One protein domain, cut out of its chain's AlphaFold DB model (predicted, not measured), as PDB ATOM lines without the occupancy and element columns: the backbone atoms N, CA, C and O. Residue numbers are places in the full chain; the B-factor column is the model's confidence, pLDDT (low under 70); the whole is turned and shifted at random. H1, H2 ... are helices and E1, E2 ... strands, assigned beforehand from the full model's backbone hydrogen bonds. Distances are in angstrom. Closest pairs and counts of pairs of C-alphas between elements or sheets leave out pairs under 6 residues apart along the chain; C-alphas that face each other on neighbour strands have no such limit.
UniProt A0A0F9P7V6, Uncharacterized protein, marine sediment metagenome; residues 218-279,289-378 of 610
ATOM      1  N   ILE A 218      93.249 -61.411   8.519       61.22
ATOM      2  CA  ILE A 218      93.080 -62.079   7.217       61.22
ATOM      3  C   ILE A 218      93.389 -61.116   6.063       61.22
ATOM      4  O   ILE A 218      93.884 -61.523   5.005       61.22
ATOM      5  N   ASN A 219      93.125 -59.823   6.255       66.50
ATOM      6  CA  ASN A 219      93.207 -58.843   5.176       66.50
ATOM      7  C   ASN A 219      94.635 -58.413   4.830       66.50
ATOM      8  O   ASN A 219      94.872 -58.027   3.680       66.50
ATOM      9  N   LYS A 220      95.583 -58.535   5.767       72.81
ATOM     10  CA  LYS A 220      96.994 -58.200   5.552       72.81
ATOM     11  C   LYS A 220      97.812 -59.493   5.408       72.81
ATOM     12  O   LYS A 220      98.003 -60.195   6.399       72.81
ATOM     13  N   PRO A 221      98.269 -59.871   4.198       77.44
ATOM     14  CA  PRO A 221      99.064 -61.081   4.036       77.44
ATOM     15  C   PRO A 221     100.347 -60.958   4.877       77.44
ATOM     16  O   PRO A 221     100.984 -59.909   4.835       77.44
ATOM     17  N   PRO A 222     100.769 -61.999   5.621       82.12
ATOM     18  CA  PRO A 222     101.866 -61.877   6.576       82.12
ATOM     19  C   PRO A 222     103.163 -61.380   5.936       82.12
ATOM     20  O   PRO A 222     103.887 -60.611   6.548       82.12
ATOM     21  N   ILE A 223     103.422 -61.719   4.670       85.69
ATOM     22  CA  ILE A 223     104.585 -61.228   3.920       85.69
ATOM     23  C   ILE A 223     104.670 -59.691   3.821       85.69
ATOM     24  O   ILE A 223     105.778 -59.165   3.713       85.69
ATOM     25  N   ASP A 224     103.547 -58.973   3.936       83.38
ATOM     26  CA  ASP A 224     103.516 -57.505   3.951       83.38
ATOM     27  C   ASP A 224     104.144 -56.924   5.224       83.38
ATOM     28  O   ASP A 224     104.505 -55.751   5.244       83.38
ATOM     29  N   ASN A 225     104.301 -57.726   6.284       81.31
ATOM     30  CA  ASN A 225     105.090 -57.346   7.455       81.31
ATOM     31  C   ASN A 225     106.596 -57.482   7.221       81.31
ATOM     32  O   ASN A 225     107.365 -56.969   8.021       81.31
ATOM     33  N   LEU A 226     107.031 -58.158   6.156       89.25
ATOM     34  CA  LEU A 226     108.437 -58.181   5.762       89.25
ATOM     35  C   LEU A 226     108.731 -57.096   4.723       89.25
ATOM     36  O   LEU A 226     109.713 -56.367   4.857       89.25
ATOM     37  N   PHE A 227     107.864 -56.968   3.715       91.75
ATOM     38  CA  PHE A 227     107.987 -55.971   2.658       91.75
ATOM     39  C   PHE A 227     106.662 -55.259   2.416       91.75
ATOM     40  O   PHE A 227     105.707 -55.862   1.931       91.75
ATOM     41  N   LYS A 228     106.632 -53.949   2.626       91.06
ATOM     42  CA  LYS A 228     105.544 -53.099   2.156       91.06
ATOM     43  C   LYS A 228     105.689 -52.907   0.649       91.06
ATOM     44  O   LYS A 228     106.683 -52.358   0.174       91.06
ATOM     45  N   SER A 229     104.713 -53.382  -0.120       91.75
ATOM     46  CA  SER A 229     104.723 -53.241  -1.578       91.75
ATOM     47  C   SER A 229     104.040 -51.952  -2.034       91.75
ATOM     48  O   SER A 229     102.882 -51.715  -1.689       91.75
ATOM     49  N   ILE A 230     104.715 -51.165  -2.872       92.00
ATOM     50  CA  ILE A 230     104.168 -49.985  -3.554       92.00
ATOM     51  C   ILE A 230     104.121 -50.261  -5.061       92.00
ATOM     52  O   ILE A 230     105.124 -50.636  -5.673       92.00
ATOM     53  N   GLY A 231     102.957 -50.039  -5.675       91.19
ATOM     54  CA  GLY A 231     102.719 -50.320  -7.092       91.19
ATOM     55  C   GLY A 231     102.037 -51.671  -7.300       91.19
ATOM     56  O   GLY A 231     100.913 -51.870  -6.846       91.19
ATOM     57  N   GLU A 232     102.678 -52.586  -8.028       90.25
ATOM     58  CA  GLU A 232     102.128 -53.927  -8.256       90.25
ATOM     59  C   GLU A 232     102.122 -54.777  -6.978       90.25
ATOM     60  O   GLU A 232     103.033 -54.705  -6.155       90.25
ATOM     61  N   LYS A 233     101.115 -55.649  -6.851       88.75
ATOM     62  CA  LYS A 233     100.996 -56.573  -5.716       88.75
ATOM     63  C   LYS A 233     102.173 -57.557  -5.671       88.75
ATOM     64  O   LYS A 233     102.522 -58.165  -6.693       88.75
ATOM     65  N   PHE A 234     102.714 -57.761  -4.472       87.75
ATOM     66  CA  PHE A 234     103.753 -58.739  -4.160       87.75
ATOM     67  C   PHE A 234     103.320 -59.636  -2.981       87.75
ATOM     68  O   PHE A 234     102.702 -59.123  -2.058       87.75
ATOM     69  N   PRO A 235     103.620 -60.951  -2.987       85.31
ATOM     70  CA  PRO A 235     104.134 -61.732  -4.110       85.31
ATOM     71  C   PRO A 235     103.127 -61.791  -5.278       85.31
ATOM     72  O   PRO A 235     101.929 -61.567  -5.085       85.31
ATOM     73  N   PRO A 236     103.580 -62.080  -6.514       82.81
ATOM     74  CA  PRO A 236     102.674 -62.319  -7.632       82.81
ATOM     75  C   PRO A 236     101.758 -63.505  -7.326       82.81
ATOM     76  O   PRO A 236     102.233 -64.605  -7.055       82.81
ATOM     77  N   THR A 237     100.448 -63.291  -7.411       71.31
ATOM     78  CA  THR A 237      99.451 -64.315  -7.061       71.31
ATOM     79  C   THR A 237      99.184 -65.312  -8.186       71.31
ATOM     80  O   THR A 237      98.721 -66.417  -7.942       71.31
ATOM     81  N   SER A 238      99.486 -64.943  -9.429       73.62
ATOM     82  CA  SER A 238      99.296 -65.783 -10.610       73.62
ATOM     83  C   SER A 238     100.528 -65.738 -11.503       73.62
ATOM     84  O   SER A 238     101.375 -64.855 -11.359       73.62
ATOM     85  N   LYS A 239     100.644 -66.700 -12.431       70.38
ATOM     86  CA  LYS A 239     101.766 -66.796 -13.377       70.38
ATOM     87  C   LYS A 239     101.866 -65.501 -14.198       70.38
ATOM     88  O   LYS A 239     101.053 -65.298 -15.105       70.38
ATOM     89  N   PRO A 240     102.860 -64.639 -13.936       69.62
ATOM     90  CA  PRO A 240     102.933 -63.354 -14.601       69.62
ATOM     91  C   PRO A 240     103.303 -63.537 -16.060       69.62
ATOM     92  O   PRO A 240     104.158 -64.351 -16.416       69.62
ATOM     93  N   GLN A 241     102.675 -62.740 -16.913       76.62
ATOM     94  CA  GLN A 241     102.995 -62.701 -18.340       76.62
ATOM     95  C   GLN A 241     104.207 -61.840 -18.659       76.62
ATOM     96  O   GLN A 241     104.804 -61.962 -19.726       76.62
ATOM     97  N   LYS A 242     104.518 -60.936 -17.736       84.19
ATOM     98  CA  LYS A 242     105.579 -59.955 -17.839       84.19
ATOM     99  C   LYS A 242     106.542 -60.159 -16.674       84.19
ATOM    100  O   LYS A 242     106.094 -60.591 -15.606       84.19
ATOM    101  N   PRO A 243     107.831 -59.841 -16.851       88.12
ATOM    102  CA  PRO A 243     108.760 -59.858 -15.743       88.12
ATOM    103  C   PRO A 243     108.392 -58.792 -14.711       88.12
ATOM    104  O   PRO A 243     107.664 -57.842 -15.012       88.12
ATOM    105  N   TYR A 244     108.905 -58.977 -13.504       91.19
ATOM    106  CA  TYR A 244     108.815 -58.016 -12.416       91.19
ATOM    107  C   TYR A 244     110.123 -57.233 -12.313       91.19
ATOM    108  O   TYR A 244     111.199 -57.828 -12.250       91.19
ATOM    109  N   LEU A 245     110.025 -55.910 -12.282       92.56
ATOM    110  CA  LEU A 245     111.091 -55.027 -11.835       92.56
ATOM    111  C   LEU A 245     110.809 -54.671 -10.387       92.56
ATOM    112  O   LEU A 245     109.768 -54.090 -10.081       92.56
ATOM    113  N   ILE A 246     111.724 -55.062  -9.519       94.88
ATOM    114  CA  ILE A 246     111.598 -54.907  -8.083       94.88
ATOM    115  C   ILE A 246     112.607 -53.865  -7.645       94.88
ATOM    116  O   ILE A 246     113.798 -54.035  -7.874       94.88
ATOM    117  N   PHE A 247     112.135 -52.790  -7.035       95.75
ATOM    118  CA  PHE A 247     112.973 -51.711  -6.529       95.75
ATOM    119  C   PHE A 247     113.063 -51.865  -5.017       95.75
ATOM    120  O   PHE A 247     112.060 -51.724  -4.325       95.75
ATOM    121  N   LEU A 248     114.247 -52.209  -4.527       95.56
ATOM    122  CA  LEU A 248     114.537 -52.418  -3.116       95.56
ATOM    123  C   LEU A 248     115.564 -51.350  -2.705       95.56
ATOM    124  O   LEU A 248     116.704 -51.426  -3.156       95.56
ATOM    125  N   PRO A 249     115.202 -50.319  -1.929       94.50
ATOM    126  CA  PRO A 249     116.166 -49.312  -1.506       94.50
ATOM    127  C   PRO A 249     117.254 -49.931  -0.624       94.50
ATOM    128  O   PRO A 249     116.965 -50.759   0.238       94.50
ATOM    129  N   GLU A 250     118.504 -49.519  -0.848       92.00
ATOM    130  CA  GLU A 250     119.610 -49.815   0.067       92.00
ATOM    131  C   GLU A 250     119.318 -49.217   1.448       92.00
ATOM    132  O   GLU A 250     118.932 -48.050   1.558       92.00
ATOM    133  N   ASN A 251     119.566 -50.003   2.491       88.62
ATOM    134  CA  ASN A 251     119.564 -49.550   3.874       88.62
ATOM    135  C   ASN A 251     121.000 -49.647   4.417       88.62
ATOM    136  O   ASN A 251     121.692 -50.629   4.156       88.62
ATOM    137  N   SER A 252     121.479 -48.617   5.120       85.94
ATOM    138  CA  SER A 252     122.837 -48.612   5.684       85.94
ATOM    139  C   SER A 252     123.012 -49.626   6.812       85.94
ATOM    140  O   SER A 252     124.110 -50.146   6.999       85.94
ATOM    141  N   ASP A 253     121.932 -49.907   7.538       88.06
ATOM    142  CA  ASP A 253     121.958 -50.644   8.800       88.06
ATOM    143  C   ASP A 253     121.440 -52.082   8.639       88.06
ATOM    144  O   ASP A 253     121.520 -52.885   9.569       88.06
ATOM    145  N   ASP A 254     120.888 -52.427   7.472       91.88
ATOM    146  CA  ASP A 254     120.272 -53.729   7.229       91.88
ATOM    147  C   ASP A 254     120.322 -54.146   5.751       91.88
ATOM    148  O   ASP A 254     120.521 -53.329   4.857       91.88
ATOM    149  N   ASN A 255     120.121 -55.434   5.472       91.31
ATOM    150  CA  ASN A 255     120.107 -55.980   4.120       91.31
ATOM    151  C   ASN A 255     119.012 -57.045   3.971       91.31
ATOM    152  O   ASN A 255     118.877 -57.927   4.820       91.31
ATOM    153  N   TYR A 256     118.265 -56.948   2.869       93.94
ATOM    154  CA  TYR A 256     117.154 -57.834   2.498       93.94
ATOM    155  C   TYR A 256     117.312 -58.427   1.092       93.94
ATOM    156  O   TYR A 256     116.423 -59.129   0.596       93.94
ATOM    157  N   SER A 257     118.407 -58.106   0.401       91.75
ATOM    158  CA  SER A 257     118.619 -58.486  -0.994       91.75
ATOM    159  C   SER A 257     118.642 -60.003  -1.165       91.75
ATOM    160  O   SER A 257     117.978 -60.539  -2.061       91.75
ATOM    161  N   ARG A 258     119.335 -60.724  -0.276       90.62
ATOM    162  CA  ARG A 258     119.447 -62.181  -0.344       90.62
ATOM    163  C   ARG A 258     118.140 -62.863   0.045       90.62
ATOM    164  O   ARG A 258     117.725 -63.799  -0.642       90.62
ATOM    165  N   THR A 259     117.475 -62.365   1.080       94.06
ATOM    166  CA  THR A 259     116.136 -62.785   1.511       94.06
ATOM    167  C   THR A 259     115.156 -62.699   0.348       94.06
ATOM    168  O   THR A 259     114.509 -63.686  -0.009       94.06
ATOM    169  N   LEU A 260     115.100 -61.538  -0.313       93.88
ATOM    170  CA  LEU A 260     114.239 -61.324  -1.466       93.88
ATOM    171  C   LEU A 260     114.597 -62.283  -2.607       93.88
ATOM    172  O   LEU A 260     113.707 -62.911  -3.175       93.88
ATOM    173  N   MET A 261     115.882 -62.471  -2.922       90.56
ATOM    174  CA  MET A 261     116.304 -63.435  -3.948       90.56
ATOM    175  C   MET A 261     115.819 -64.862  -3.660       90.56
ATOM    176  O   MET A 261     115.385 -65.554  -4.586       90.56
ATOM    177  N   ILE A 262     115.879 -65.311  -2.404       90.75
ATOM    178  CA  ILE A 262     115.397 -66.637  -1.995       90.75
ATOM    179  C   ILE A 262     113.870 -66.716  -2.122       90.75
ATOM    180  O   ILE A 262     113.356 -67.663  -2.719       90.75
ATOM    181  N   ILE A 263     113.136 -65.699  -1.669       93.06
ATOM    182  CA  ILE A 263     111.674 -65.635  -1.823       93.06
ATOM    183  C   ILE A 263     111.274 -65.702  -3.303       93.06
ATOM    184  O   ILE A 263     110.419 -66.502  -3.687       93.06
ATOM    185  N   LEU A 264     111.929 -64.920  -4.165       91.38
ATOM    186  CA  LEU A 264     111.671 -64.921  -5.606       91.38
ATOM    187  C   LEU A 264     112.021 -66.255  -6.265       91.38
ATOM    188  O   LEU A 264     111.299 -66.694  -7.161       91.38
ATOM    189  N   ARG A 265     113.091 -66.929  -5.817       88.69
ATOM    190  CA  ARG A 265     113.440 -68.295  -6.246       88.69
ATOM    191  C   ARG A 265     112.291 -69.253  -5.947       88.69
ATOM    192  O   ARG A 265     111.904 -70.029  -6.822       88.69
ATOM    193  N   GLU A 266     111.727 -69.187  -4.745       88.25
ATOM    194  CA  GLU A 266     110.612 -70.048  -4.343       88.25
ATOM    195  C   GLU A 266     109.321 -69.719  -5.100       88.25
ATOM    196  O   GLU A 266     108.644 -70.625  -5.582       88.25
ATOM    197  N   ILE A 267     109.006 -68.438  -5.300       89.50
ATOM    198  CA  ILE A 267     107.868 -68.002  -6.126       89.50
ATOM    199  C   ILE A 267     108.022 -68.509  -7.565       89.50
ATOM    200  O   ILE A 267     107.093 -69.094  -8.127       89.50
ATOM    201  N   TYR A 268     109.207 -68.335  -8.154       86.50
ATOM    202  CA  TYR A 268     109.510 -68.793  -9.505       86.50
ATOM    203  C   TYR A 268     109.305 -70.308  -9.658       86.50
ATOM    204  O   TYR A 268     108.653 -70.756 -10.606       86.50
ATOM    205  N   ARG A 269     109.832 -71.103  -8.718       82.94
ATOM    206  CA  ARG A 269     109.717 -72.575  -8.718       82.94
ATOM    207  C   ARG A 269     108.278 -73.067  -8.641       82.94
ATOM    208  O   ARG A 269     107.976 -74.134  -9.172       82.94
ATOM    209  N   LYS A 270     107.405 -72.321  -7.971       85.12
ATOM    210  CA  LYS A 270     105.992 -72.681  -7.814       85.12
ATOM    211  C   LYS A 270     105.202 -72.306  -9.059       85.12
ATOM    212  O   LYS A 270     104.614 -73.170  -9.701       85.12
ATOM    213  N   LEU A 271     105.299 -71.042  -9.476       83.88
ATOM    214  CA  LEU A 271     104.525 -70.493 -10.593       83.88
ATOM    215  C   LEU A 271     104.952 -71.019 -11.971       83.88
ATOM    216  O   LEU A 271     104.230 -70.835 -12.959       83.88
ATOM    217  N   THR A 272     106.114 -71.666 -12.073       78.81
ATOM    218  CA  THR A 272     106.564 -72.306 -13.311       78.81
ATOM    219  C   THR A 272     106.470 -73.828 -13.240       78.81
ATOM    220  O   THR A 272     106.766 -74.458 -12.235       78.81
ATOM    221  N   GLU A 273     106.094 -74.443 -14.361       71.69
ATOM    222  CA  GLU A 273     106.049 -75.907 -14.529       71.69
ATOM    223  C   GLU A 273     107.450 -76.528 -14.676       71.69
ATOM    224  O   GLU A 273     107.593 -77.733 -14.851       71.69
ATOM    225  N   LYS A 274     108.509 -75.710 -14.631       64.38
ATOM    226  CA  LYS A 274     109.887 -76.129 -14.912       64.38
ATOM    227  C   LYS A 274     110.553 -76.909 -13.769       64.38
ATOM    228  O   LYS A 274     111.696 -77.324 -13.921       64.38
ATOM    229  N   GLY A 275     109.847 -77.151 -12.663       54.53
ATOM    230  CA  GLY A 275     110.360 -77.932 -11.536       54.53
ATOM    231  C   GLY A 275     111.527 -77.267 -10.795       54.53
ATOM    232  O   GLY A 275     111.803 -76.077 -10.958       54.53
ATOM    233  N   LYS A 276     112.196 -78.045  -9.930       44.34
ATOM    234  CA  LYS A 276     113.427 -77.628  -9.245       44.34
ATOM    235  C   LYS A 276     114.559 -77.610 -10.289       44.34
ATOM    236  O   LYS A 276     114.740 -78.615 -10.968       44.34
ATOM    237  N   PRO A 277     115.303 -76.509 -10.436       42.09
ATOM    238  CA  PRO A 277     116.447 -76.460 -11.342       42.09
ATOM    239  C   PRO A 277     117.547 -77.452 -10.898       42.09
ATOM    240  O   PRO A 277     117.683 -77.743  -9.703       42.09
ATOM    241  N   GLU A 278     118.249 -78.040 -11.870       33.47
ATOM    242  CA  GLU A 278     119.263 -79.081 -11.658       33.47
ATOM    243  C   GLU A 278     120.609 -78.509 -11.203       33.47
ATOM    244  O   GLU A 278     121.410 -78.101 -12.042       33.47
ATOM    245  N   LEU A 279     120.881 -78.590  -9.896       31.67
ATOM    246  CA  LEU A 279     122.088 -78.069  -9.248       31.67
ATOM    247  C   LEU A 279     123.381 -78.496  -9.975       31.67
ATOM    248  O   LEU A 279     123.922 -79.585  -9.752       31.67
ATOM    249  N   TYR A 289     125.450 -71.970  -2.658       41.09
ATOM    250  CA  TYR A 289     124.041 -71.690  -2.936       41.09
ATOM    251  C   TYR A 289     123.868 -70.831  -4.191       41.09
ATOM    252  O   TYR A 289     123.228 -69.772  -4.143       41.09
ATOM    253  N   ASP A 290     124.398 -71.294  -5.324       42.31
ATOM    254  CA  ASP A 290     123.940 -70.821  -6.631       42.31
ATOM    255  C   ASP A 290     122.505 -71.328  -6.853       42.31
ATOM    256  O   ASP A 290     122.215 -72.463  -7.232       42.31
ATOM    257  N   LEU A 291     121.576 -70.459  -6.470       50.34
ATOM    258  CA  LEU A 291     120.138 -70.579  -6.633       50.34
ATOM    259  C   LEU A 291     119.843 -70.610  -8.138       50.34
ATOM    260  O   LEU A 291     119.992 -69.602  -8.799       50.34
ATOM    261  N   GLU A 292     119.438 -71.718  -8.739       52.34
ATOM    262  CA  GLU A 292     119.346 -71.764 -10.207       52.34
ATOM    263  C   GLU A 292     117.980 -71.319 -10.780       52.34
ATOM    264  O   GLU A 292     117.236 -72.129 -11.315       52.34
ATOM    265  N   ALA A 293     117.602 -70.041 -10.787       54.88
ATOM    266  CA  ALA A 293     116.418 -69.621 -11.565       54.88
ATOM    267  C   ALA A 293     116.693 -69.518 -13.084       54.88
ATOM    268  O   ALA A 293     116.106 -68.675 -13.749       54.88
ATOM    269  N   GLU A 294     117.596 -70.330 -13.655       63.50
ATOM    270  CA  GLU A 294     118.027 -70.266 -15.071       63.50
ATOM    271  C   GLU A 294     118.427 -68.842 -15.538       63.50
ATOM    272  O   GLU A 294     118.157 -68.457 -16.673       63.50
ATOM    273  N   GLY A 295     119.007 -68.015 -14.657       63.34
ATOM    274  CA  GLY A 295     119.334 -66.614 -14.973       63.34
ATOM    275  C   GLY A 295     118.128 -65.662 -15.018       63.34
ATOM    276  O   GLY A 295     118.250 -64.537 -15.497       63.34
ATOM    277  N   ARG A 296     116.965 -66.085 -14.508       77.62
ATOM    278  CA  ARG A 296     115.721 -65.293 -14.501       77.62
ATOM    279  C   ARG A 296     115.522 -64.441 -13.262       77.62
ATOM    280  O   ARG A 296     114.514 -63.750 -13.179       77.62
ATOM    281  N   ILE A 297     116.441 -64.507 -12.307       83.38
ATOM    282  CA  ILE A 297     116.546 -63.543 -11.215       83.38
ATOM    283  C   ILE A 297     117.867 -62.816 -11.428       83.38
ATOM    284  O   ILE A 297     118.941 -63.419 -11.361       83.38
ATOM    285  N   ILE A 298     117.760 -61.533 -11.746       83.75
ATOM    286  CA  ILE A 298     118.884 -60.625 -11.944       83.75
ATOM    287  C   ILE A 298     118.852 -59.645 -10.782       83.75
ATOM    288  O   ILE A 298     117.793 -59.098 -10.496       83.75
ATOM    289  N   ILE A 299     119.982 -59.408 -10.126       87.12
ATOM    290  CA  ILE A 299     120.110 -58.337  -9.137       87.12
ATOM    291  C   ILE A 299     121.116 -57.307  -9.638       87.12
ATOM    292  O   ILE A 299     122.162 -57.650 -10.186       87.12
ATOM    293  N   ILE A 300     120.754 -56.041  -9.507       86.06
ATOM    294  CA  ILE A 300     121.563 -54.878  -9.837       86.06
ATOM    295  C   ILE A 300     121.761 -54.136  -8.528       86.06
ATOM    296  O   ILE A 300     120.802 -53.596  -7.986       86.06
ATOM    297  N   GLU A 301     122.982 -54.146  -8.019       87.50
ATOM    298  CA  GLU A 301     123.325 -53.605  -6.704       87.50
ATOM    299  C   GLU A 301     124.612 -52.789  -6.754       87.50
ATOM    300  O   GLU A 301     125.327 -52.817  -7.760       87.50
ATOM    301  N   ARG A 302     124.931 -52.066  -5.679       83.00
ATOM    302  CA  ARG A 302     126.223 -51.385  -5.556       83.00
ATOM    303  C   ARG A 302     127.245 -52.212  -4.786       83.00
ATOM    304  O   ARG A 302     126.944 -52.811  -3.761       83.00
ATOM    305  N   GLU A 303     128.492 -52.149  -5.238       81.06
ATOM    306  CA  GLU A 303     129.679 -52.546  -4.479       81.06
ATOM    307  C   GLU A 303     130.614 -51.331  -4.412       81.06
ATOM    308  O   GLU A 303     131.318 -50.998  -5.372       81.06
ATOM    309  N   GLY A 304     130.556 -50.608  -3.292       82.62
ATOM    310  CA  GLY A 304     131.193 -49.299  -3.151       82.62
ATOM    311  C   GLY A 304     130.567 -48.254  -4.086       82.62
ATOM    312  O   GLY A 304     129.369 -47.959  -4.021       82.62
ATOM    313  N   GLU A 305     131.378 -47.666  -4.963       77.38
ATOM    314  CA  GLU A 305     130.919 -46.693  -5.967       77.38
ATOM    315  C   GLU A 305     130.398 -47.344  -7.250       77.38
ATOM    316  O   GLU A 305     129.731 -46.691  -8.044       77.38
ATOM    317  N   LYS A 306     130.642 -48.642  -7.441       75.62
ATOM    318  CA  LYS A 306     130.362 -49.328  -8.705       75.62
ATOM    319  C   LYS A 306     129.011 -50.019  -8.668       75.62
ATOM    320  O   LYS A 306     128.654 -50.632  -7.665       75.62
ATOM    321  N   ILE A 307     128.296 -49.986  -9.790       76.44
ATOM    322  CA  ILE A 307     127.090 -50.796  -9.990       76.44
ATOM    323  C   ILE A 307     127.506 -52.161 -10.540       76.44
ATOM    324  O   ILE A 307     128.273 -52.245 -11.503       76.44
ATOM    325  N   ILE A 308     126.983 -53.226  -9.934       77.25
ATOM    326  CA  ILE A 308     127.202 -54.618 -10.310       77.25
ATOM    327  C   ILE A 308     125.874 -55.255 -10.690       77.25
ATOM    328  O   ILE A 308     124.889 -55.176  -9.966       77.25
ATOM    329  N   ILE A 309     125.876 -55.952 -11.823       76.50
ATOM    330  CA  ILE A 309     124.789 -56.844 -12.219       76.50
ATOM    331  C   ILE A 309     125.208 -58.263 -11.842       76.50
ATOM    332  O   ILE A 309     126.091 -58.822 -12.491       76.50
ATOM    333  N   ARG A 310     124.583 -58.864 -10.827       74.25
ATOM    334  CA  ARG A 310     124.752 -60.293 -10.543       74.25
ATOM    335  C   ARG A 310     123.616 -61.082 -11.177       74.25
ATOM    336  O   ARG A 310     122.436 -60.755 -11.057       74.25
ATOM    337  N   GLN A 311     123.989 -62.161 -11.852       69.25
ATOM    338  CA  GLN A 311     123.069 -63.212 -12.266       69.25
ATOM    339  C   GLN A 311     123.409 -64.463 -11.469       69.25
ATOM    340  O   GLN A 311     124.579 -64.744 -11.235       69.25
ATOM    341  N   GLN A 312     122.388 -65.240 -11.121       57.75
ATOM    342  CA  GLN A 312     122.471 -66.500 -10.370       57.75
ATOM    343  C   GLN A 312     123.374 -67.605 -10.978       57.75
ATOM    344  O   GLN A 312     123.389 -68.717 -10.470       57.75
ATOM    345  N   GLN A 313     124.090 -67.348 -12.079       50.03
ATOM    346  CA  GLN A 313     125.005 -68.300 -12.724       50.03
ATOM    347  C   GLN A 313     126.424 -67.736 -12.903       50.03
ATOM    348  O   GLN A 313     127.034 -67.885 -13.963       50.03
ATOM    349  N   GLY A 314     126.944 -67.071 -11.868       48.91
ATOM    350  CA  GLY A 314     128.381 -66.969 -11.575       48.91
ATOM    351  C   GLY A 314     129.321 -66.292 -12.583       48.91
ATOM    352  O   GLY A 314     130.515 -66.227 -12.316       48.91
ATOM    353  N   LYS A 315     128.880 -65.800 -13.747       44.41
ATOM    354  CA  LYS A 315     129.799 -65.237 -14.756       44.41
ATOM    355  C   LYS A 315     129.157 -64.097 -15.529       44.41
ATOM    356  O   LYS A 315     128.514 -64.343 -16.542       44.41
ATOM    357  N   ASN A 316     129.312 -62.871 -15.023       46.47
ATOM    358  CA  ASN A 316     129.569 -61.637 -15.784       46.47
ATOM    359  C   ASN A 316     129.409 -60.425 -14.859       46.47
ATOM    360  O   ASN A 316     128.296 -59.973 -14.607       46.47
ATOM    361  N   TYR A 317     130.530 -59.874 -14.396       49.75
ATOM    362  CA  TYR A 317     130.555 -58.586 -13.712       49.75
ATOM    363  C   TYR A 317     130.746 -57.494 -14.758       49.75
ATOM    364  O   TYR A 317     131.835 -57.335 -15.304       49.75
ATOM    365  N   ASN A 318     129.703 -56.715 -15.026       55.06
ATOM    366  CA  ASN A 318     129.911 -55.387 -15.586       55.06
ATOM    367  C   ASN A 318     130.017 -54.432 -14.403       55.06
ATOM    368  O   ASN A 318     128.994 -54.059 -13.839       55.06
ATOM    369  N   LYS A 319     131.246 -54.090 -14.012       56.06
ATOM    370  CA  LYS A 319     131.494 -52.968 -13.106       56.06
ATOM    371  C   LYS A 319     131.363 -51.689 -13.926       56.06
ATOM    372  O   LYS A 319     132.107 -51.501 -14.885       56.06
ATOM    373  N   LEU A 320     130.375 -50.871 -13.596       58.94
ATOM    374  CA  LEU A 320     130.141 -49.580 -14.235       58.94
ATOM    375  C   LEU A 320     130.259 -48.492 -13.174       58.94
ATOM    376  O   LEU A 320     129.700 -48.645 -12.087       58.94
ATOM    377  N   ASP A 321     130.985 -47.427 -13.507       54.91
ATOM    378  CA  ASP A 321     131.214 -46.305 -12.593       54.91
ATOM    379  C   ASP A 321     129.951 -45.432 -12.448       54.91
ATOM    380  O   ASP A 321     129.742 -44.829 -11.403       54.91
ATOM    381  N   GLU A 322     129.048 -45.435 -13.442       65.19
ATOM    382  CA  GLU A 322     127.781 -44.686 -13.411       65.19
ATOM    383  C   GLU A 322     126.621 -45.409 -14.122       65.19
ATOM    384  O   GLU A 322     126.816 -46.329 -14.934       65.19
ATOM    385  N   PHE A 323     125.391 -44.938 -13.864       66.06
ATOM    386  CA  PHE A 323     124.178 -45.323 -14.592       66.06
ATOM    387  C   PHE A 323     124.182 -44.767 -16.027       66.06
ATOM    388  O   PHE A 323     123.459 -43.846 -16.394       66.06
ATOM    389  N   SER A 324     125.053 -45.342 -16.849       74.88
ATOM    390  CA  SER A 324     125.281 -44.945 -18.236       74.88
ATOM    391  C   SER A 324     124.173 -45.424 -19.180       74.88
ATOM    392  O   SER A 324     123.501 -46.427 -18.931       74.88
ATOM    393  N   GLU A 325     124.055 -44.788 -20.349       77.31
ATOM    394  CA  GLU A 325     123.201 -45.267 -21.453       77.31
ATOM    395  C   GLU A 325     123.490 -46.732 -21.830       77.31
ATOM    396  O   GLU A 325     122.593 -47.494 -22.190       77.31
ATOM    397  N   LYS A 326     124.738 -47.185 -21.664       76.94
ATOM    398  CA  LYS A 326     125.111 -48.595 -21.834       76.94
ATOM    399  C   LYS A 326     124.392 -49.503 -20.830       76.94
ATOM    400  O   LYS A 326     123.899 -50.561 -21.220       76.94
ATOM    401  N   LEU A 327     124.312 -49.106 -19.557       75.69
ATOM    402  CA  LEU A 327     123.573 -49.851 -18.535       75.69
ATOM    403  C   LEU A 327     122.078 -49.879 -18.850       75.69
ATOM    404  O   LEU A 327     121.475 -50.950 -18.810       75.69
ATOM    405  N   LYS A 328     121.504 -48.734 -19.238       79.75
ATOM    406  CA  LYS A 328     120.098 -48.642 -19.659       79.75
ATOM    407  C   LYS A 328     119.803 -49.603 -20.806       79.75
ATOM    408  O   LYS A 328     118.874 -50.401 -20.711       79.75
ATOM    409  N   ASN A 329     120.632 -49.604 -21.847       80.19
ATOM    410  CA  ASN A 329     120.483 -50.507 -22.989       80.19
ATOM    411  C   ASN A 329     120.626 -51.985 -22.594       80.19
ATOM    412  O   ASN A 329     119.848 -52.822 -23.057       80.19
ATOM    413  N   ASN A 330     121.552 -52.311 -21.686       80.12
ATOM    414  CA  ASN A 330     121.695 -53.666 -21.148       80.12
ATOM    415  C   ASN A 330     120.456 -54.106 -20.355       80.12
ATOM    416  O   ASN A 330     119.974 -55.223 -20.544       80.12
ATOM    417  N   ILE A 331     119.919 -53.233 -19.497       81.69
ATOM    418  CA  ILE A 331     118.691 -53.488 -18.735       81.69
ATOM    419  C   ILE A 331     117.518 -53.690 -19.692       81.69
ATOM    420  O   ILE A 331     116.825 -54.697 -19.582       81.69
ATOM    421  N   LYS A 332     117.328 -52.801 -20.677       83.19
ATOM    422  CA  LYS A 332     116.273 -52.934 -21.694       83.19
ATOM    423  C   LYS A 332     116.388 -54.261 -22.446       83.19
ATOM    424  O   LYS A 332     115.404 -54.988 -22.561       83.19
ATOM    425  N   SER A 333     117.593 -54.627 -22.886       83.00
ATOM    426  CA  SER A 333     117.857 -55.914 -23.538       83.00
ATOM    427  C   SER A 333     117.484 -57.099 -22.640       83.00
ATOM    428  O   SER A 333     116.797 -58.020 -23.085       83.00
ATOM    429  N   LYS A 334     117.845 -57.046 -21.351       82.44
ATOM    430  CA  LYS A 334     117.506 -58.095 -20.381       82.44
ATOM    431  C   LYS A 334     116.017 -58.168 -20.066       82.44
ATOM    432  O   LYS A 334     115.483 -59.265 -19.950       82.44
ATOM    433  N   ILE A 335     115.322 -57.038 -19.993       82.88
ATOM    434  CA  ILE A 335     113.863 -57.002 -19.848       82.88
ATOM    435  C   ILE A 335     113.200 -57.700 -21.038       82.88
ATOM    436  O   ILE A 335     112.345 -58.561 -20.836       82.88
ATOM    437  N   LEU A 336     113.619 -57.384 -22.267       82.75
ATOM    438  CA  LEU A 336     113.101 -58.025 -23.482       82.75
ATOM    439  C   LEU A 336     113.381 -59.534 -23.494       82.75
ATOM    440  O   LEU A 336     112.501 -60.328 -23.838       82.75
ATOM    441  N   GLU A 337     114.576 -59.940 -23.062       80.94
ATOM    442  CA  GLU A 337     114.922 -61.349 -22.889       80.94
ATOM    443  C   GLU A 337     113.978 -62.031 -21.888       80.94
ATOM    444  O   GLU A 337     113.384 -63.063 -22.214       80.94
ATOM    445  N   LEU A 338     113.762 -61.447 -20.708       80.69
ATOM    446  CA  LEU A 338     112.869 -62.013 -19.696       80.69
ATOM    447  C   LEU A 338     111.415 -62.073 -20.178       80.69
ATOM    448  O   LEU A 338     110.773 -63.105 -19.996       80.69
ATOM    449  N   ILE A 339     110.913 -61.047 -20.876       79.94
ATOM    450  CA  ILE A 339     109.581 -61.062 -21.512       79.94
ATOM    451  C   ILE A 339     109.454 -62.274 -22.445       79.94
ATOM    452  O   ILE A 339     108.467 -63.017 -22.393       79.94
ATOM    453  N   SER A 340     110.479 -62.535 -23.259       76.62
ATOM    454  CA  SER A 340     110.490 -63.690 -24.162       76.62
ATOM    455  C   SER A 340     110.452 -65.032 -23.433       76.62
ATOM    456  O   SER A 340     109.859 -66.002 -23.912       76.62
ATOM    457  N   GLN A 341     111.050 -65.087 -22.244       75.25
ATOM    458  CA  GLN A 341     111.162 -66.292 -21.435       75.25
ATOM    459  C   GLN A 341     109.943 -66.498 -20.525       75.25
ATOM    460  O   GLN A 341     109.598 -67.650 -20.250       75.25
ATOM    461  N   GLY A 342     109.200 -65.437 -20.194       78.62
ATOM    462  CA  GLY A 342     107.971 -65.456 -19.395       78.62
ATOM    463  C   GLY A 342     108.186 -64.810 -18.028       78.62
ATOM    464  O   GLY A 342     108.572 -63.651 -17.942       78.62
ATOM    465  N   LEU A 343     107.929 -65.562 -16.955       82.00
ATOM    466  CA  LEU A 343     108.196 -65.095 -15.597       82.00
ATOM    467  C   LEU A 343     109.706 -64.940 -15.366       82.00
ATOM    468  O   LEU A 343     110.465 -65.890 -15.585       82.00
ATOM    469  N   GLY A 344     110.095 -63.763 -14.882       87.25
ATOM    470  CA  GLY A 344     111.437 -63.406 -14.436       87.25
ATOM    471  C   GLY A 344     111.402 -62.154 -13.559       87.25
ATOM    472  O   GLY A 344     110.384 -61.463 -13.498       87.25
ATOM    473  N   PHE A 345     112.506 -61.880 -12.881       89.31
ATOM    474  CA  PHE A 345     112.648 -60.823 -11.892       89.31
ATOM    475  C   PHE A 345     113.960 -60.070 -12.118       89.31
ATOM    476  O   PHE A 345     115.012 -60.687 -12.297       89.31
ATOM    477  N   ILE A 346     113.903 -58.743 -12.080       90.00
ATOM    478  CA  ILE A 346     115.079 -57.878 -11.981       90.00
ATOM    479  C   ILE A 346     114.934 -57.079 -10.695       90.00
ATOM    480  O   ILE A 346     113.972 -56.333 -10.547       90.00
ATOM    481  N   ILE A 347     115.872 -57.249  -9.776       92.69
ATOM    482  CA  ILE A 347     115.942 -56.528  -8.513       92.69
ATOM    483  C   ILE A 347     116.926 -55.377  -8.697       92.69
ATOM    484  O   ILE A 347     118.080 -55.604  -9.044       92.69
ATOM    485  N   PHE A 348     116.483 -54.154  -8.456       93.19
ATOM    486  CA  PHE A 348     117.329 -52.981  -8.307       93.19
ATOM    487  C   PHE A 348     117.500 -52.730  -6.813       93.19
ATOM    488  O   PHE A 348     116.576 -52.235  -6.172       93.19
ATOM    489  N   HIS A 349     118.653 -53.110  -6.271       93.75
ATOM    490  CA  HIS A 349     119.041 -52.872  -4.887       93.75
ATOM    491  C   HIS A 349     120.027 -51.702  -4.831       93.75
ATOM    492  O   HIS A 349     121.234 -51.907  -4.865       93.75
ATOM    493  N   LEU A 350     119.506 -50.473  -4.889       91.81
ATOM    494  CA  LEU A 350     120.299 -49.248  -5.068       91.81
ATOM    495  C   LEU A 350     119.821 -48.148  -4.109       91.81
ATOM    496  O   LEU A 350     118.732 -48.228  -3.543       91.81
ATOM    497  N   ARG A 351     120.599 -47.069  -3.968       91.00
ATOM    498  CA  ARG A 351     120.160 -45.868  -3.233       91.00
ATOM    499  C   ARG A 351     118.873 -45.279  -3.816       91.00
ATOM    500  O   ARG A 351     118.726 -45.185  -5.036       91.00
ATOM    501  N   LYS A 352     117.996 -44.783  -2.939       92.25
ATOM    502  CA  LYS A 352     116.663 -44.262  -3.284       92.25
ATOM    503  C   LYS A 352     116.640 -43.232  -4.434       92.25
ATOM    504  O   LYS A 352     115.895 -43.481  -5.379       92.25
ATOM    505  N   PRO A 353     117.494 -42.186  -4.477       91.62
ATOM    506  CA  PRO A 353     117.475 -41.223  -5.587       91.62
ATOM    507  C   PRO A 353     117.780 -41.861  -6.949       91.62
ATOM    508  O   PRO A 353     117.214 -41.490  -7.976       91.62
ATOM    509  N   LEU A 354     118.670 -42.861  -6.964       87.69
ATOM    510  CA  LEU A 354     118.994 -43.591  -8.184       87.69
ATOM    511  C   LEU A 354     117.841 -44.516  -8.590       87.69
ATOM    512  O   LEU A 354     117.529 -44.596  -9.772       87.69
ATOM    513  N   LEU A 355     117.179 -45.180  -7.635       91.88
ATOM    514  CA  LEU A 355     115.979 -45.972  -7.926       91.88
ATOM    515  C   LEU A 355     114.873 -45.111  -8.539       91.88
ATOM    516  O   LEU A 355     114.309 -45.517  -9.548       91.88
ATOM    517  N   GLU A 356     114.600 -43.933  -7.978       92.12
ATOM    518  CA  GLU A 356     113.593 -42.994  -8.486       92.12
ATOM    519  C   GLU A 356     113.913 -42.561  -9.923       92.12
ATOM    520  O   GLU A 356     113.068 -42.692 -10.808       92.12
ATOM    521  N   SER A 357     115.166 -42.177 -10.194       89.94
ATOM    522  CA  SER A 357     115.624 -41.836 -11.546       89.94
ATOM    523  C   SER A 357     115.456 -42.998 -12.533       89.94
ATOM    524  O   SER A 357     114.926 -42.818 -13.633       89.94
ATOM    525  N   ILE A 358     115.841 -44.216 -12.133       87.94
ATOM    526  CA  ILE A 358     115.661 -45.419 -12.953       87.94
ATOM    527  C   ILE A 358     114.174 -45.661 -13.209       87.94
ATOM    528  O   ILE A 358     113.798 -45.947 -14.340       87.94
ATOM    529  N   GLN A 359     113.321 -45.536 -12.191       90.75
ATOM    530  CA  GLN A 359     111.877 -45.716 -12.317       90.75
ATOM    531  C   GLN A 359     111.240 -44.705 -13.270       90.75
ATOM    532  O   GLN A 359     110.350 -45.085 -14.028       90.75
ATOM    533  N   GLU A 360     111.662 -43.444 -13.241       90.44
ATOM    534  CA  GLU A 360     111.184 -42.408 -14.160       90.44
ATOM    535  C   GLU A 360     111.608 -42.680 -15.601       90.44
ATOM    536  O   GLU A 360     110.777 -42.625 -16.508       90.44
ATOM    537  N   ASP A 361     112.883 -43.007 -15.813       85.56
ATOM    538  CA  ASP A 361     113.415 -43.346 -17.136       85.56
ATOM    539  C   ASP A 361     112.729 -44.567 -17.723       85.56
ATOM    540  O   ASP A 361     112.428 -44.614 -18.915       85.56
ATOM    541  N   ILE A 362     112.444 -45.525 -16.853       86.38
ATOM    542  CA  ILE A 362     111.612 -46.659 -17.160       86.38
ATOM    543  C   ILE A 362     110.219 -46.150 -17.577       86.38
ATOM    544  O   ILE A 362     109.872 -46.242 -18.743       86.38
ATOM    545  N   LYS A 363     109.436 -45.500 -16.712       88.19
ATOM    546  CA  LYS A 363     108.044 -45.080 -17.006       88.19
ATOM    547  C   LYS A 363     107.834 -44.323 -18.334       88.19
ATOM    548  O   LYS A 363     106.713 -44.337 -18.841       88.19
ATOM    549  N   LYS A 364     108.867 -43.689 -18.902       88.25
ATOM    550  CA  LYS A 364     108.831 -43.017 -20.215       88.25
ATOM    551  C   LYS A 364     108.630 -43.959 -21.415       88.25
ATOM    552  O   LYS A 364     108.043 -43.524 -22.404       88.25
ATOM    553  N   ASP A 365     109.078 -45.220 -21.379       80.94
ATOM    554  CA  ASP A 365     108.840 -46.131 -22.518       80.94
ATOM    555  C   ASP A 365     107.386 -46.687 -22.500       80.94
ATOM    556  O   ASP A 365     106.735 -46.750 -21.466       80.94
ATOM    557  N   SER A 366     106.822 -47.112 -23.636       63.16
ATOM    558  CA  SER A 366     105.406 -47.555 -23.716       63.16
ATOM    559  C   SER A 366     105.162 -49.027 -23.316       63.16
ATOM    560  O   SER A 366     104.007 -49.452 -23.228       63.16
ATOM    561  N   TYR A 367     106.209 -49.835 -23.115       67.06
ATOM    562  CA  TYR A 367     106.112 -51.294 -22.949       67.06
ATOM    563  C   TYR A 367     106.783 -51.755 -21.657       67.06
ATOM    564  O   TYR A 367     107.949 -52.145 -21.671       67.06
ATOM    565  N   TRP A 368     106.036 -51.750 -20.545       72.25
ATOM    566  CA  TRP A 368     106.641 -52.034 -19.242       72.25
ATOM    567  C   TRP A 368     106.336 -53.400 -18.635       72.25
ATOM    568  O   TRP A 368     105.174 -53.841 -18.667       72.25
ATOM    569  N   PRO A 369     107.366 -54.078 -18.080       86.44
ATOM    570  CA  PRO A 369     107.210 -55.057 -17.007       86.44
ATOM    571  C   PRO A 369     106.408 -54.524 -15.821       86.44
ATOM    572  O   PRO A 369     106.194 -53.324 -15.669       86.44
ATOM    573  N   LYS A 370     105.975 -55.444 -14.964       91.38
ATOM    574  CA  LYS A 370     105.324 -55.099 -13.703       91.38
ATOM    575  C   LYS A 370     106.355 -54.470 -12.776       91.38
ATOM    576  O   LYS A 370     107.411 -55.057 -12.572       91.38
ATOM    577  N   MET A 371     106.076 -53.287 -12.247       93.06
ATOM    578  CA  MET A 371     106.982 -52.589 -11.337       93.06
ATOM    579  C   MET A 371     106.435 -52.655  -9.919       93.06
ATOM    580  O   MET A 371     105.270 -52.336  -9.690       93.06
ATOM    581  N   VAL A 372     107.285 -53.032  -8.975       94.81
ATOM    582  CA  VAL A 372     106.970 -52.996  -7.550       94.81
ATOM    583  C   VAL A 372     108.152 -52.406  -6.796       94.81
ATOM    584  O   VAL A 372     109.283 -52.855  -6.973       94.81
ATOM    585  N   SER A 373     107.908 -51.396  -5.972       95.62
ATOM    586  CA  SER A 373     108.875 -50.996  -4.950       95.62
ATOM    587  C   SER A 373     108.574 -51.783  -3.684       95.62
ATOM    588  O   SER A 373     107.413 -51.880  -3.290       95.62
ATOM    589  N   LEU A 374     109.597 -52.361  -3.068       94.75
ATOM    590  CA  LEU A 374     109.482 -53.052  -1.793       94.75
ATOM    591  C   LEU A 374     110.231 -52.243  -0.744       94.75
ATOM    592  O   LEU A 374     111.430 -52.023  -0.882       94.75
ATOM    593  N   GLU A 375     109.530 -51.829   0.301       92.44
ATOM    594  CA  GLU A 375     110.118 -51.168   1.461       92.44
ATOM    595  C   GLU A 375     110.157 -52.178   2.616       92.44
ATOM    596  O   GLU A 375     109.101 -52.673   3.022       92.44
ATOM    597  N   PRO A 376     111.342 -52.552   3.129       90.81
ATOM    598  CA  PRO A 376     111.426 -53.373   4.331       90.81
ATOM    599  C   PRO A 376     110.752 -52.657   5.504       90.81
ATOM    600  O   PRO A 376     111.020 -51.476   5.715       90.81
ATOM    601  N   VAL A 377     109.901 -53.361   6.252       84.56
ATOM    602  CA  VAL A 377     109.076 -52.765   7.326       84.56
ATOM    603  C   VAL A 377     109.895 -52.435   8.580       84.56
ATOM    604  O   VAL A 377     109.587 -51.493   9.299       84.56
ATOM    605  N   PHE A 378     110.975 -53.170   8.853       73.88
ATOM    606  CA  PHE A 378     111.774 -52.999  10.077       73.88
ATOM    607  C   PHE A 378     112.862 -51.929   9.930       73.88
ATOM    608  O   PHE A 378     114.040 -52.184  10.198       73.88
TER     609      PHE A 378
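This is residues 218 to 279 and 289 to 378 of the 610 residues of an uncharacterized protein of marine sediment metagenome (UniProt A0A0F9P7V6). A strongly twisted sheet of six strands runs through the middle of the domain, with helices H3 and H4 over one face and H2 over the other, each running along the strands. The short helix H1 only grazes the sheet. The printed part has 152 residues with four named helices and six named strands, in the order H1 E1 E2 H2 E3 E4 H3 E5 H4 E6, class mixed, helices and strands. The mixed sheet runs E1 E6 E2 E5 E3 E4. The whole is compact, with a radius of gyration of the C-alphas of 14.9 A and spans of 42 by 35 by 34 A.

In the sheet, E1 is residues 227 to 231, E6 370 to 376, E2 244 to 249, E5 345 to 350, E3 297 to 303 and E4 306 to 311; E6 is 19.1 A long and E3 18.4 A. H3, residues 325 to 341, is 24.2 A long; H2, 257 to 271, 20.9 A; H4, 352 to 363, 16.2 A; H1, 222 to 225, 5.6 A. C-alpha 222 is at (101.866, -61.877, 6.576), C-alpha 325 at (123.201, -45.267, -21.453) and C-alpha 376 at (111.426, -53.373, 4.331).

E2 and E5 are parallel, with N 348 and O 246 2.7 A apart, within hydrogen-bond range. E5 and E3 are parallel, with N 300 and O 347 at 2.7 A. E6 and E2 are parallel, with N 245 and O 370 at 2.8 A. At the edges, E1 is antiparallel to E6, with N 228 and O 375 at 2.8 A, and the hairpin E3 and E4 has N 308 and O 301 at 2.8 A. H2 lies over E5 at a height over the sheet of 7.2 A; its closest C-alphas to E5 are Ser 257 and His 349, 6.8 A. On the opposite face, H3 lies over E5 at 9.9 A and H4 over E2 at 9.5 A, the closest C-alphas of H4 and E2 being Lys 352 and Pro 249, 5.4 A. H3 and H4 are near each other. E5, H4 and E6 form a split strand-helix-strand unit, two strands running the same way with E2 between them, its crossover right-handed. Every O i to N i+4 pair is within hydrogen-bond range in H2, H3 and H4; H1 is too short for one.

The C-alphas of Ile 218 and Asp 321, the two farthest apart, are 45.8 A apart. Residues 280 to 288 are not printed, and C-alphas 279 and 289 are 9.2 A apart across the cut. The links E1 to E2 and E4 to H3 are long. The mean pLDDT of the printed part is 79.3; 31 residues are under 70, among them 274 to 279, 289 to 295 and 311 to 323.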